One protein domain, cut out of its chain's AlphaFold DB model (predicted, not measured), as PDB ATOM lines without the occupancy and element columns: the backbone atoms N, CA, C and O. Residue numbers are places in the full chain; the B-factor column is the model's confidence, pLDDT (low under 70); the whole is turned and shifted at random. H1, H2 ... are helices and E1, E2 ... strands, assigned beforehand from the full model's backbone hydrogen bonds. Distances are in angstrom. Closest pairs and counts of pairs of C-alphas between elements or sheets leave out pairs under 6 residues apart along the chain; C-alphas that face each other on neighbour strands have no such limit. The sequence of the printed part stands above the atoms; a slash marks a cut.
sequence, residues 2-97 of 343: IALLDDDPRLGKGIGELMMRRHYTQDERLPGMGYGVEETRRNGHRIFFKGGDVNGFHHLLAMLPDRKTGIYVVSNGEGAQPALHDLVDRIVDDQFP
ATOM      1  N   ILE A   2      -9.594   8.444 -55.237       89.12
ATOM      2  CA  ILE A   2      -9.638   8.420 -56.718       89.12
ATOM      3  C   ILE A   2      -8.669   9.446 -57.322       89.12
ATOM      4  O   ILE A   2      -7.805   9.091 -58.108       89.12
ATOM      5  N   ALA A   3      -8.709  10.687 -56.829       92.06
ATOM      6  CA  ALA A   3      -7.787  11.732 -57.269       92.06
ATOM      7  C   ALA A   3      -6.293  11.386 -57.071       92.06
ATOM      8  O   ALA A   3      -5.465  11.814 -57.863       92.06
ATOM      9  N   LEU A   4      -5.945  10.610 -56.034       91.69
ATOM     10  CA  LEU A   4      -4.567  10.156 -55.798       91.69
ATOM     11  C   LEU A   4      -4.182   9.020 -56.755       91.69
ATOM     12  O   LEU A   4      -3.075   9.020 -57.276       91.69
ATOM     13  N   LEU A   5      -5.096   8.071 -56.988       92.19
ATOM     14  CA  LEU A   5      -4.886   6.921 -57.874       92.19
ATOM     15  C   LEU A   5      -4.774   7.322 -59.353       92.19
ATOM     16  O   LEU A   5      -4.051   6.673 -60.106       92.19
ATOM     17  N   ASP A   6      -5.465   8.391 -59.753       90.38
ATOM     18  CA  ASP A   6      -5.490   8.889 -61.132       90.38
ATOM     19  C   ASP A   6      -4.506  10.045 -61.401       90.38
ATOM     20  O   ASP A   6      -4.494  10.571 -62.512       90.38
ATOM     21  N   ASP A   7      -3.692  10.442 -60.411       87.25
ATOM     22  CA  ASP A   7      -2.826  11.639 -60.456       87.25
ATOM     23  C   ASP A   7      -3.589  12.889 -60.940       87.25
ATOM     24  O   ASP A   7      -3.212  13.575 -61.892       87.25
ATOM     25  N   ASP A   8      -4.733  13.158 -60.300       91.94
ATOM     26  CA  ASP A   8      -5.643  14.228 -60.697       91.94
ATOM     27  C   ASP A   8      -4.927  15.590 -60.661       91.94
ATOM     28  O   ASP A   8      -4.421  15.999 -59.607       91.94
ATOM     29  N   PRO A   9      -4.930  16.353 -61.769       90.25
ATOM     30  CA  PRO A   9      -4.206  17.615 -61.863       90.25
ATOM     31  C   PRO A   9      -4.664  18.663 -60.839       90.25
ATOM     32  O   PRO A   9      -3.910  19.593 -60.551       90.25
ATOM     33  N   ARG A  10      -5.864  18.523 -60.253       93.69
ATOM     34  CA  ARG A  10      -6.361  19.394 -59.174       93.69
ATOM     35  C   ARG A  10      -5.571  19.256 -57.875       93.69
ATOM     36  O   ARG A  10      -5.570  20.197 -57.087       93.69
ATOM     37  N   LEU A  11      -4.902  18.122 -57.649       91.88
ATOM     38  CA  LEU A  11      -3.993  17.950 -56.513       91.88
ATOM     39  C   LEU A  11      -2.680  18.717 -56.709       91.88
ATOM     40  O   LEU A  11      -1.998  18.998 -55.733       91.88
ATOM     41  N   GLY A  12      -2.352  19.085 -57.950       93.00
ATOM     42  CA  GLY A  12      -1.036  19.560 -58.354       93.00
ATOM     43  C   GLY A  12      -0.214  18.433 -58.980       93.00
ATOM     44  O   GLY A  12      -0.313  17.270 -58.593       93.00
ATOM     45  N   LYS A  13       0.603  18.778 -59.977       91.94
ATOM     46  CA  LYS A  13       1.385  17.806 -60.754       91.94
ATOM     47  C   LYS A  13       2.310  16.982 -59.846       91.94
ATOM     48  O   LYS A  13       3.165  17.562 -59.178       91.94
ATOM     49  N   GLY A  14       2.179  15.652 -59.876       89.31
ATOM     50  CA  GLY A  14       3.037  14.722 -59.134       89.31
ATOM     51  C   GLY A  14       2.769  14.660 -57.628       89.31
ATOM     52  O   GLY A  14       3.531  14.024 -56.901       89.31
ATOM     53  N   ILE A  15       1.704  15.302 -57.133       93.12
ATOM     54  CA  ILE A  15       1.357  15.265 -55.706       93.12
ATOM     55  C   ILE A  15       0.881  13.873 -55.286       93.12
ATOM     56  O   ILE A  15       1.235  13.433 -54.194       93.12
ATOM     57  N   GLY A  16       0.158  13.144 -56.145       91.19
ATOM     58  CA  GLY A  16      -0.245  11.765 -55.849       91.19
ATOM     59  C   GLY A  16       0.959  10.848 -55.631       91.19
ATOM     60  O   GLY A  16       1.041  10.159 -54.614       91.19
ATOM     61  N   GLU A  17       1.938  10.912 -56.538       91.25
ATOM     62  CA  GLU A  17       3.202  10.179 -56.414       91.25
ATOM     63  C   GLU A  17       3.983  10.610 -55.168       91.25
ATOM     64  O   GLU A  17       4.466   9.760 -54.424       91.25
ATOM     65  N   LEU A  18       4.074  11.917 -54.900       93.75
ATOM     66  CA  LEU A  18       4.769  12.428 -53.721       93.75
ATOM     67  C   LEU A  18       4.130  11.919 -52.423       93.75
ATOM     68  O   LEU A  18       4.856  11.540 -51.510       93.75
ATOM     69  N   MET A  19       2.799  11.892 -52.331       94.25
ATOM     70  CA  MET A  19       2.101  11.400 -51.142       94.25
ATOM     71  C   MET A  19       2.271   9.890 -50.947       94.25
ATOM     72  O   MET A  19       2.456   9.451 -49.814       94.25
ATOM     73  N   MET A  20       2.260   9.112 -52.034       92.94
ATOM     74  CA  MET A  20       2.395   7.646 -52.024       92.94
ATOM     75  C   MET A  20       3.847   7.162 -52.207       92.94
ATOM     76  O   MET A  20       4.108   5.981 -52.437       92.94
ATOM     77  N   ARG A  21       4.837   8.049 -52.120       93.56
ATOM     78  CA  ARG A  21       6.248   7.661 -52.073       93.56
ATOM     79  C   ARG A  21       6.631   7.333 -50.633       93.56
ATOM     80  O   ARG A  21       6.293   8.084 -49.728       93.56
ATOM     81  N   ARG A  22       7.406   6.264 -50.424       93.25
ATOM     82  CA  ARG A  22       8.007   5.965 -49.116       93.25
ATOM     83  C   ARG A  22       9.027   7.050 -48.756       93.25
ATOM     84  O   ARG A  22      10.066   7.158 -49.413       93.25
ATOM     85  N   HIS A  23       8.723   7.840 -47.731       94.00
ATOM     86  CA  HIS A  23       9.581   8.899 -47.183       94.00
ATOM     87  C   HIS A  23      10.345   8.452 -45.944       94.00
ATOM     88  O   HIS A  23      11.439   8.947 -45.692       94.00
ATOM     89  N   TYR A  24       9.781   7.513 -45.189       91.44
ATOM     90  CA  TYR A  24      10.403   6.970 -43.990       91.44
ATOM     91  C   TYR A  24      10.134   5.473 -43.870       91.44
ATOM     92  O   TYR A  24       9.062   5.000 -44.231       91.44
ATOM     93  N   THR A  25      11.104   4.734 -43.357       89.69
ATOM     94  CA  THR A  25      10.933   3.373 -42.852       89.69
ATOM     95  C   THR A  25      12.011   3.120 -41.807       89.69
ATOM     96  O   THR A  25      13.072   3.745 -41.843       89.69
ATOM     97  N   GLN A  26      11.725   2.220 -40.876       87.19
ATOM     98  CA  GLN A  26      12.665   1.802 -39.839       87.19
ATOM     99  C   GLN A  26      13.776   0.913 -40.399       87.19
ATOM    100  O   GLN A  26      14.897   0.915 -39.896       87.19
ATOM    101  N   ASP A  27      13.473   0.169 -41.462       90.19
ATOM    102  CA  ASP A  27      14.414  -0.685 -42.170       90.19
ATOM    103  C   ASP A  27      14.073  -0.654 -43.660       90.19
ATOM    104  O   ASP A  27      12.928  -0.866 -44.045       90.19
ATOM    105  N   GLU A  28      15.054  -0.419 -44.532       90.88
ATOM    106  CA  GLU A  28      14.817  -0.295 -45.978       90.88
ATOM    107  C   GLU A  28      14.135  -1.522 -46.609       90.88
ATOM    108  O   GLU A  28      13.518  -1.400 -47.678       90.88
ATOM    109  N   ARG A  29      14.244  -2.685 -45.953       90.88
ATOM    110  CA  ARG A  29      13.681  -3.981 -46.356       90.88
ATOM    111  C   ARG A  29      12.243  -4.173 -45.874       90.88
ATOM    112  O   ARG A  29      11.585  -5.108 -46.334       90.88
ATOM    113  N   LEU A  30      11.767  -3.309 -44.981       90.62
ATOM    114  CA  LEU A  30      10.377  -3.231 -44.573       90.62
ATOM    115  C   LEU A  30       9.635  -2.160 -45.381       90.62
ATOM    116  O   LEU A  30      10.230  -1.207 -45.902       90.62
ATOM    117  N   PRO A  31       8.319  -2.298 -45.507       91.19
ATOM    118  CA  PRO A  31       7.452  -1.181 -45.858       91.19
ATOM    119  C   PRO A  31       7.586   0.044 -44.912       91.19
ATOM    120  O   PRO A  31       8.404   0.053 -43.990       91.19
ATOM    121  N   GLY A  32       6.875   1.140 -45.177       91.12
ATOM    122  CA  GLY A  32       7.091   2.396 -44.452       91.12
ATOM    123  C   GLY A  32       5.972   3.418 -44.600       91.12
ATOM    124  O   GLY A  32       4.825   3.074 -44.814       91.12
ATOM    125  N   MET A  33       6.309   4.700 -44.493       92.12
ATOM    126  CA  MET A  33       5.350   5.804 -44.479       92.12
ATOM    127  C   MET A  33       5.488   6.693 -45.706       92.12
ATOM    128  O   MET A  33       6.595   7.106 -46.069       92.12
ATOM    129  N   GLY A  34       4.347   7.032 -46.299       93.31
ATOM    130  CA  GLY A  34       4.193   8.167 -47.197       93.31
ATOM    131  C   GLY A  34       3.775   9.433 -46.447       93.31
ATOM    132  O   GLY A  34       3.866   9.522 -45.221       93.31
ATOM    133  N   TYR A  35       3.286  10.437 -47.173       93.81
ATOM    134  CA  TYR A  35       2.694  11.620 -46.543       93.81
ATOM    135  C   TYR A  35       1.204  11.397 -46.289       93.81
ATOM    136  O   TYR A  35       0.387  11.457 -47.206       93.81
ATOM    137  N   GLY A  36       0.856  11.160 -45.021       89.88
ATOM    138  CA  GLY A  36      -0.525  10.936 -44.582       89.88
ATOM    139  C   GLY A  36      -1.074   9.539 -44.887       89.88
ATOM    140  O   GLY A  36      -2.262   9.311 -44.678       89.88
ATOM    141  N   VAL A  37      -0.226   8.624 -45.362       92.50
ATOM    142  CA  VAL A  37      -0.541   7.216 -45.633       92.50
ATOM    143  C   VAL A  37       0.603   6.325 -45.164       92.50
ATOM    144  O   VAL A  37       1.762   6.746 -45.146       92.50
ATOM    145  N   GLU A  38       0.266   5.097 -44.825       92.50
ATOM    146  CA  GLU A  38       1.181   4.008 -44.492       92.50
ATOM    147  C   GLU A  38       1.250   3.085 -45.710       92.50
ATOM    148  O   GLU A  38       0.278   2.971 -46.458       92.50
ATOM    149  N   GLU A  39       2.408   2.502 -45.985       91.81
ATOM    150  CA  GLU A  39       2.540   1.426 -46.965       91.81
ATOM    151  C   GLU A  39       2.067   0.116 -46.313       91.81
ATOM    152  O   GLU A  39       1.806   0.094 -45.122       91.81
ATOM    153  N   THR A  40       1.838  -0.929 -47.100       90.69
ATOM    154  CA  THR A  40       1.939  -2.338 -46.716       90.69
ATOM    155  C   THR A  40       2.016  -3.199 -47.969       90.69
ATOM    156  O   THR A  40       2.015  -2.683 -49.098       90.69
ATOM    157  N   ARG A  41       2.157  -4.515 -47.811       90.00
ATOM    158  CA  ARG A  41       2.215  -5.457 -48.923       90.00
ATOM    159  C   ARG A  41       1.328  -6.659 -48.690       90.00
ATOM    160  O   ARG A  41       1.433  -7.326 -47.674       90.00
ATOM    161  N   ARG A  42       0.556  -7.006 -49.717       91.25
ATOM    162  CA  ARG A  42      -0.218  -8.247 -49.753       91.25
ATOM    163  C   ARG A  42      -0.273  -8.788 -51.170       91.25
ATOM    164  O   ARG A  42      -0.471  -8.034 -52.118       91.25
ATOM    165  N   ASN A  43      -0.032 -10.081 -51.339       92.50
ATOM    166  CA  ASN A  43      -0.015 -10.781 -52.627       92.50
ATOM    167  C   ASN A  43       0.961 -10.174 -53.654       92.50
ATOM    168  O   ASN A  43       0.751 -10.247 -54.861       92.50
ATOM    169  N   GLY A  44       2.046  -9.558 -53.172       90.62
ATOM    170  CA  GLY A  44       3.015  -8.832 -54.001       90.62
ATOM    171  C   GLY A  44       2.563  -7.429 -54.432       90.62
ATOM    172  O   GLY A  44       3.349  -6.701 -55.039       90.62
ATOM    173  N   HIS A  45       1.340  -7.020 -54.086       92.56
ATOM    174  CA  HIS A  45       0.829  -5.673 -54.306       92.56
ATOM    175  C   HIS A  45       1.298  -4.730 -53.206       92.56
ATOM    176  O   HIS A  45       1.326  -5.092 -52.033       92.56
ATOM    177  N   ARG A  46       1.666  -3.506 -53.598       92.56
ATOM    178  CA  ARG A  46       1.907  -2.408 -52.659       92.56
ATOM    179  C   ARG A  46       0.572  -1.748 -52.362       92.56
ATOM    180  O   ARG A  46      -0.108  -1.302 -53.285       92.56
ATOM    181  N   ILE A  47       0.229  -1.676 -51.088       93.88
ATOM    182  CA  ILE A  47      -1.000  -1.067 -50.606       93.88
ATOM    183  C   ILE A  47      -0.613   0.199 -49.848       93.88
ATOM    184  O   ILE A  47       0.353   0.195 -49.101       93.88
ATOM    185  N   PHE A  48      -1.343   1.289 -50.057       94.62
ATOM    186  CA  PHE A  48      -1.245   2.485 -49.226       94.62
ATOM    187  C   PHE A  48      -2.523   2.651 -48.444       94.62
ATOM    188  O   PHE A  48      -3.593   2.744 -49.046       94.62
ATOM    189  N   PHE A  49      -2.429   2.715 -47.126       93.38
ATOM    190  CA  PHE A  49      -3.601   2.773 -46.278       93.38
ATOM    191  C   PHE A  49      -3.529   3.899 -45.255       93.38
ATOM    192  O   PHE A  49      -2.480   4.471 -44.969       93.38
ATOM    193  N   LYS A  50      -4.695   4.255 -44.729       92.38
ATOM    194  CA  LYS A  50      -4.804   5.076 -43.533       92.38
ATOM    195  C   LYS A  50      -6.056   4.671 -42.777       92.38
ATOM    196  O   LYS A  50      -7.166   4.771 -43.303       92.38
ATOM    197  N   GLY A  51      -5.853   4.223 -41.544       89.00
ATOM    198  CA  GLY A  51      -6.926   4.041 -40.582       89.00
ATOM    199  C   GLY A  51      -7.243   5.341 -39.847       89.00
ATOM    200  O   GLY A  51      -6.376   6.215 -39.683       89.00
ATOM    201  N   GLY A  52      -8.471   5.445 -39.357       86.44
ATOM    202  CA  GLY A  52      -8.817   6.390 -38.308       86.44
ATOM    203  C   GLY A  52      -9.801   5.774 -37.334       86.44
ATOM    204  O   GLY A  52     -10.713   5.046 -37.727       86.44
ATOM    205  N   ASP A  53      -9.570   6.080 -36.068       79.12
ATOM    206  CA  ASP A  53     -10.205   5.428 -34.939       79.12
ATOM    207  C   ASP A  53     -10.640   6.488 -33.927       79.12
ATOM    208  O   ASP A  53      -9.818   7.269 -33.434       79.12
ATOM    209  N   VAL A  54     -11.944   6.547 -33.677       76.06
ATOM    210  CA  VAL A  54     -12.557   7.250 -32.552       76.06
ATOM    211  C   VAL A  54     -13.658   6.353 -31.989       76.06
ATOM    212  O   VAL A  54     -14.211   5.527 -32.713       76.06
ATOM    213  N   ASN A  55     -14.019   6.527 -30.715       71.69
ATOM    214  CA  ASN A  55     -15.086   5.737 -30.091       71.69
ATOM    215  C   ASN A  55     -16.347   5.678 -30.969       71.69
ATOM    216  O   ASN A  55     -16.879   6.709 -31.396       71.69
ATOM    217  N   GLY A  56     -16.824   4.460 -31.224       75.94
ATOM    218  CA  GLY A  56     -17.993   4.209 -32.061       75.94
ATOM    219  C   GLY A  56     -17.853   4.570 -33.545       75.94
ATOM    220  O   GLY A  56     -18.862   4.506 -34.244       75.94
ATOM    221  N   PHE A  57     -16.671   4.946 -34.053       85.38
ATOM    222  CA  PHE A  57     -16.424   5.164 -35.483       85.38
ATOM    223  C   PHE A  57     -14.997   4.787 -35.894       85.38
ATOM    224  O   PHE A  57     -14.021   5.462 -35.571       85.38
ATOM    225  N   HIS A  58     -14.899   3.782 -36.755       89.25
ATOM    226  CA  HIS A  58     -13.644   3.314 -37.325       89.25
ATOM    227  C   HIS A  58     -13.720   3.390 -38.846       89.25
ATOM    228  O   HIS A  58     -14.751   3.072 -39.443       89.25
ATOM    229  N   HIS A  59     -12.632   3.786 -39.495       92.50
ATOM    230  CA  HIS A  59     -12.519   3.691 -40.944       92.50
ATOM    231  C   HIS A  59     -11.156   3.178 -41.368       92.50
ATOM    232  O   HIS A  59     -10.154   3.395 -40.688       92.50
ATOM    233  N   LEU A  60     -11.130   2.566 -42.545       93.50
ATOM    234  CA  LEU A  60      -9.915   2.176 -43.228       93.50
ATOM    235  C   LEU A  60     -10.021   2.576 -44.695       93.50
ATOM    236  O   LEU A  60     -10.926   2.157 -45.419       93.50
ATOM    237  N   LEU A  61      -9.087   3.417 -45.118       95.06
ATOM    238  CA  LEU A  61      -8.792   3.692 -46.515       95.06
ATOM    239  C   LEU A  61      -7.638   2.784 -46.936       95.06
ATOM    240  O   LEU A  61      -6.612   2.825 -46.275       95.06
ATOM    241  N   ALA A  62      -7.758   2.057 -48.044       95.44
ATOM    242  CA  ALA A  62      -6.679   1.287 -48.659       95.44
ATOM    243  C   ALA A  62      -6.643   1.530 -50.175       95.44
ATOM    244  O   ALA A  62      -7.676   1.614 -50.835       95.44
ATOM    245  N   MET A  63      -5.452   1.670 -50.746       96.31
ATOM    246  CA  MET A  63      -5.230   2.025 -52.147       96.31
ATOM    247  C   MET A  63      -4.198   1.087 -52.758       96.31
ATOM    248  O   MET A  63      -3.116   0.930 -52.206       96.31
ATOM    249  N   LEU A  64      -4.519   0.510 -53.915       95.69
ATOM    250  CA  LEU A  64      -3.648  -0.338 -54.727       95.69
ATOM    251  C   LEU A  64      -3.333   0.411 -56.032       95.69
ATOM    252  O   LEU A  64      -4.117   0.324 -56.987       95.69
ATOM    253  N   PRO A  65      -2.238   1.194 -56.096       93.69
ATOM    254  CA  PRO A  65      -1.960   2.060 -57.242       93.69
ATOM    255  C   PRO A  65      -1.763   1.295 -58.554       93.69
ATOM    256  O   PRO A  65      -2.234   1.728 -59.603       93.69
ATOM    257  N   ASP A  66      -1.123   0.127 -58.498       93.12
ATOM    258  CA  ASP A  66      -0.889  -0.745 -59.654       93.12
ATOM    259  C   ASP A  66      -2.180  -1.358 -60.219       93.12
ATOM    260  O   ASP A  66      -2.254  -1.673 -61.407       93.12
ATOM    261  N   ARG A  67      -3.219  -1.475 -59.385       94.19
ATOM    262  CA  ARG A  67      -4.566  -1.913 -59.775       94.19
ATOM    263  C   ARG A  67      -5.543  -0.761 -59.987       94.19
ATOM    264  O   ARG A  67      -6.707  -1.026 -60.281       94.19
ATOM    265  N   LYS A  68      -5.112   0.494 -59.804       93.06
ATOM    266  CA  LYS A  68      -5.977   1.689 -59.790       93.06
ATOM    267  C   LYS A  68      -7.248   1.488 -58.957       93.06
ATOM    268  O   LYS A  68      -8.331   1.934 -59.328       93.06
ATOM    269  N   THR A  69      -7.116   0.772 -57.844       95.38
ATOM    270  CA  THR A  69      -8.246   0.371 -57.007       95.38
ATOM    271  C   THR A  69      -8.108   0.993 -55.635       95.38
ATOM    272  O   THR A  69      -7.017   1.065 -55.073       95.38
ATOM    273  N   GLY A  70      -9.229   1.449 -55.092       95.69
ATOM    274  CA  GLY A  70      -9.300   1.980 -53.749       95.69
ATOM    275  C   GLY A  70     -10.475   1.381 -52.991       95.69
ATOM    276  O   GLY A  70     -11.577   1.290 -53.530       95.69
ATOM    277  N   ILE A  71     -10.231   0.983 -51.749       96.50
ATOM    278  CA  ILE A  71     -11.202   0.397 -50.832       96.50
ATOM    279  C   ILE A  71     -11.350   1.369 -49.664       96.50
ATOM    280  O   ILE A  71     -10.364   1.809 -49.078       96.50
ATOM    281  N   TYR A  72     -12.585   1.738 -49.341       95.94
ATOM    282  CA  TYR A  72     -12.884   2.582 -48.191       95.94
ATOM    283  C   TYR A  72     -14.019   1.950 -47.402       95.94
ATOM    284  O   TYR A  72     -15.128   1.812 -47.918       95.94
ATOM    285  N   VAL A  73     -13.727   1.551 -46.168       94.62
ATOM    286  CA  VAL A  73     -14.691   0.907 -45.276       94.62
ATOM    287  C   VAL A  73     -14.833   1.748 -44.020       94.62
ATOM    288  O   VAL A  73     -13.845   2.243 -43.483       94.62
ATOM    289  N   VAL A  74     -16.071   1.911 -43.560       93.81
ATOM    290  CA  VAL A  74     -16.407   2.605 -42.317       93.81
ATOM    291  C   VAL A  74     -17.308   1.694 -41.495       93.81
ATOM    292  O   VAL A  74     -18.238   1.096 -42.036       93.81
ATOM    293  N   SER A  75     -17.047   1.612 -40.197       91.44
ATOM    294  CA  SER A  75     -17.874   0.911 -39.222       91.44
ATOM    295  C   SER A  75     -18.177   1.830 -38.049       91.44
ATOM    296  O   SER A  75     -17.340   2.634 -37.647       91.44
ATOM    297  N   ASN A  76     -19.378   1.701 -37.494       88.69
ATOM    298  CA  ASN A  76     -19.810   2.394 -36.284       88.69
ATOM    299  C   ASN A  76     -19.967   1.453 -35.071       88.69
ATOM    300  O   ASN A  76     -20.601   1.810 -34.079       88.69
ATOM    301  N   GLY A  77     -19.465   0.221 -35.181       79.12
ATOM    302  CA  GLY A  77     -19.409  -0.737 -34.081       79.12
ATOM    303  C   GLY A  77     -18.067  -0.658 -33.362       79.12
ATOM    304  O   GLY A  77     -17.032  -0.620 -34.021       79.12
ATOM    305  N   GLU A  78     -18.096  -0.665 -32.032       74.12
ATOM    306  CA  GLU A  78     -16.890  -0.662 -31.202       74.12
ATOM    307  C   GLU A  78     -16.035  -1.913 -31.461       74.12
ATOM    308  O   GLU A  78     -16.568  -3.015 -31.623       74.12
ATOM    309  N   GLY A  79     -14.710  -1.748 -31.504       69.19
ATOM    310  CA  GLY A  79     -13.772  -2.851 -31.734       69.19
ATOM    311  C   GLY A  79     -13.737  -3.368 -33.177       69.19
ATOM    312  O   GLY A  79     -13.184  -4.435 -33.430       69.19
ATOM    313  N   ALA A  80     -14.310  -2.638 -34.140       76.88
ATOM    314  CA  ALA A  80     -14.336  -3.068 -35.539       76.88
ATOM    315  C   ALA A  80     -13.000  -2.883 -36.283       76.88
ATOM    316  O   ALA A  80     -12.873  -3.386 -37.396       76.88
ATOM    317  N   GLN A  81     -12.024  -2.166 -35.712       76.12
ATOM    318  CA  GLN A  81     -10.780  -1.788 -36.397       76.12
ATOM    319  C   GLN A  81      -9.991  -2.994 -36.956       76.12
ATOM    320  O   GLN A  81      -9.728  -2.971 -38.162       76.12
ATOM    321  N   PRO A  82      -9.728  -4.081 -36.199       80.31
ATOM    322  CA  PRO A  82      -9.039  -5.255 -36.749       80.31
ATOM    323  C   PRO A  82      -9.826  -5.903 -37.894       80.31
ATOM    324  O   PRO A  82      -9.278  -6.220 -38.945       80.31
ATOM    325  N   ALA A  83     -11.152  -5.983 -37.749       84.94
ATOM    326  CA  ALA A  83     -12.027  -6.553 -38.770       84.94
ATOM    327  C   ALA A  83     -12.047  -5.739 -40.079       84.94
ATOM    328  O   ALA A  83     -12.341  -6.297 -41.138       84.94
ATOM    329  N   LEU A  84     -11.746  -4.432 -40.039       89.69
ATOM    330  CA  LEU A  84     -11.610  -3.621 -41.254       89.69
ATOM    331  C   LEU A  84     -10.363  -4.012 -42.053       89.69
ATOM    332  O   LEU A  84     -10.453  -4.116 -43.277       89.69
ATOM    333  N   HIS A  85      -9.235  -4.245 -41.375       88.12
ATOM    334  CA  HIS A  85      -8.005  -4.732 -42.006       88.12
ATOM    335  C   HIS A  85      -8.222  -6.127 -42.599       88.12
ATOM    336  O   HIS A  85      -8.011  -6.306 -43.798       88.12
ATOM    337  N   ASP A  86      -8.796  -7.056 -41.828       89.38
ATOM    338  CA  ASP A  86      -9.131  -8.407 -42.303       89.38
ATOM    339  C   ASP A  86     -10.046  -8.395 -43.533       89.38
ATOM    340  O   ASP A  86      -9.898  -9.204 -44.450       89.38
ATOM    341  N   LEU A  87     -11.030  -7.491 -43.562       92.06
ATOM    342  CA  LEU A  87     -11.930  -7.355 -44.702       92.06
ATOM    343  C   LEU A  87     -11.184  -6.869 -45.947       92.06
ATOM    344  O   LEU A  87     -11.395  -7.425 -47.025       92.06
ATOM    345  N   VAL A  88     -10.335  -5.845 -45.818       93.00
ATOM    346  CA  VAL A  88      -9.506  -5.360 -46.933       93.00
ATOM    347  C   VAL A  88      -8.607  -6.480 -47.441       93.00
ATOM    348  O   VAL A  88      -8.563  -6.721 -48.646       93.00
ATOM    349  N   ASP A  89      -7.971  -7.211 -46.536       91.56
ATOM    350  CA  ASP A  89      -7.091  -8.326 -46.855       91.56
ATOM    351  C   ASP A  89      -7.814  -9.446 -47.604       91.56
ATOM    352  O   ASP A  89      -7.341  -9.890 -48.652       91.56
ATOM    353  N   ARG A  90      -9.013  -9.830 -47.154       93.69
ATOM    354  CA  ARG A  90      -9.859 -10.809 -47.857       93.69
ATOM    355  C   ARG A  90     -10.303 -10.318 -49.232       93.69
ATOM    356  O   ARG A  90     -10.337 -11.107 -50.172       93.69
ATOM    357  N   ILE A  91     -10.639  -9.032 -49.372       95.56
ATOM    358  CA  ILE A  91     -10.976  -8.443 -50.677       95.56
ATOM    359  C   ILE A  91      -9.763  -8.510 -51.610       95.56
ATOM    360  O   ILE A  91      -9.915  -8.857 -52.779       95.56
ATOM    361  N   VAL A  92      -8.564  -8.195 -51.114       94.81
ATOM    362  CA  VAL A  92      -7.328  -8.253 -51.906       94.81
ATOM    363  C   VAL A  92      -6.987  -9.690 -52.300       94.81
ATOM    364  O   VAL A  92      -6.616  -9.917 -53.448       94.81
ATOM    365  N   ASP A  93      -7.155 -10.656 -51.399       94.06
ATOM    366  CA  ASP A  93      -6.933 -12.077 -51.691       94.06
ATOM    367  C   ASP A  93      -7.856 -12.611 -52.781       94.06
ATOM    368  O   ASP A  93      -7.404 -13.321 -53.681       94.06
ATOM    369  N   ASP A  94      -9.137 -12.252 -52.717       95.75
ATOM    370  CA  ASP A  94     -10.152 -12.742 -53.646       95.75
ATOM    371  C   ASP A  94     -10.086 -12.033 -55.011       95.75
ATOM    372  O   ASP A  94     -10.150 -12.669 -56.063       95.75
ATOM    373  N   GLN A  95      -9.919 -10.706 -55.016       96.00
ATOM    374  CA  GLN A  95     -10.024  -9.891 -56.233       96.00
ATOM    375  C   GLN A  95      -8.678  -9.635 -56.919       96.00
ATOM    376  O   GLN A  95      -8.626  -9.438 -58.136       96.00
ATOM    377  N   PHE A  96      -7.580  -9.637 -56.161       94.50
ATOM    378  CA  PHE A  96      -6.232  -9.360 -56.661       94.50
ATOM    379  C   PHE A  96      -5.241 -10.443 -56.215       94.50
ATOM    380  O   PHE A  96      -4.233 -10.135 -55.567       94.50
ATOM    381  N   PRO A  97      -5.487 -11.719 -56.580       92.00
ATOM    382  CA  PRO A  97      -4.563 -12.785 -56.256       92.00
ATOM    383  C   PRO A  97      -3.212 -12.516 -56.921       92.00
ATOM    384  O   PRO A  97      -3.108 -12.076 -58.072       92.00
TER     385      PRO A  97
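What this domain is: This is residues 2 to 97 of the 343 residues of the protein "Beta-lactamase" of Nonomuraea fuscirosea (UniProt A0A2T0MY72). A twisted sheet of four strands has one long helix, H3, packed over one face, while two short helices, H1 and H2, touch each other away from H3; H1 only grazes the sheet, near Met 63 of E3 and Gly 70 of E4, and H2 is not on it. The unnamed residues 20 to 37 loop out beside the edge strand E1. The printed part has 96 residues, in the order H1 H2 E1 E2 E3 E4 H3, and its class is mixed, helices and strands. The sheet, E1 - E2 - E3 - E4, is all antiparallel; the whole is compact, with a radius of gyration of the C-alphas of 13.8 A and spans of 39 by 30 by 29 A.

Where its parts are: Find C-alpha 2 at (-9.638, 8.420, -56.718), where H1, residues 2 to 5, begins. H2 is residues 15 to 19, and E1 is residues 38 to 42. E2, residues 45 to 54, runs 28.6 A from C-alpha 45 at (0.829, -5.673, -54.306). E3, residues 57 to 64, runs 23.7 A, and E4, residues 69 to 75, 20.2 A. H3, residues 81 to 95, runs 21.4 A to C-alpha 95 at (-10.024, -9.891, -56.233).

How they stand to each other: Start at the sheet, a meander, each strand the antiparallel neighbour of the one before. Look for N 40 and O 47, 2.7 A, in the hairpin E1 and E2; N 50 and O 61, 2.8 A, in E2 and E3; N 62 and O 71, 2.8 A, in E3 and E4. H3 is on one face, making two layers; its closest C-alphas to E3 are Gln 81 and His 58, 5.9 A. H1 touches H2, closest at the C-alphas of Leu 4 and Gly 16, 4.6 A. H2 is not on the sheet. In H2 and H3 every O i to N i+4 pair is within hydrogen-bond range; H1 is too short for one.

The domain as a whole: The two C-alphas farthest apart, Lys 13 and Glu 78, are 39.3 A apart. The printed part has no cut, and the link from H2 to E1 is long. Mean pLDDT of the printed part is 90.5, and residue 79 is under 70.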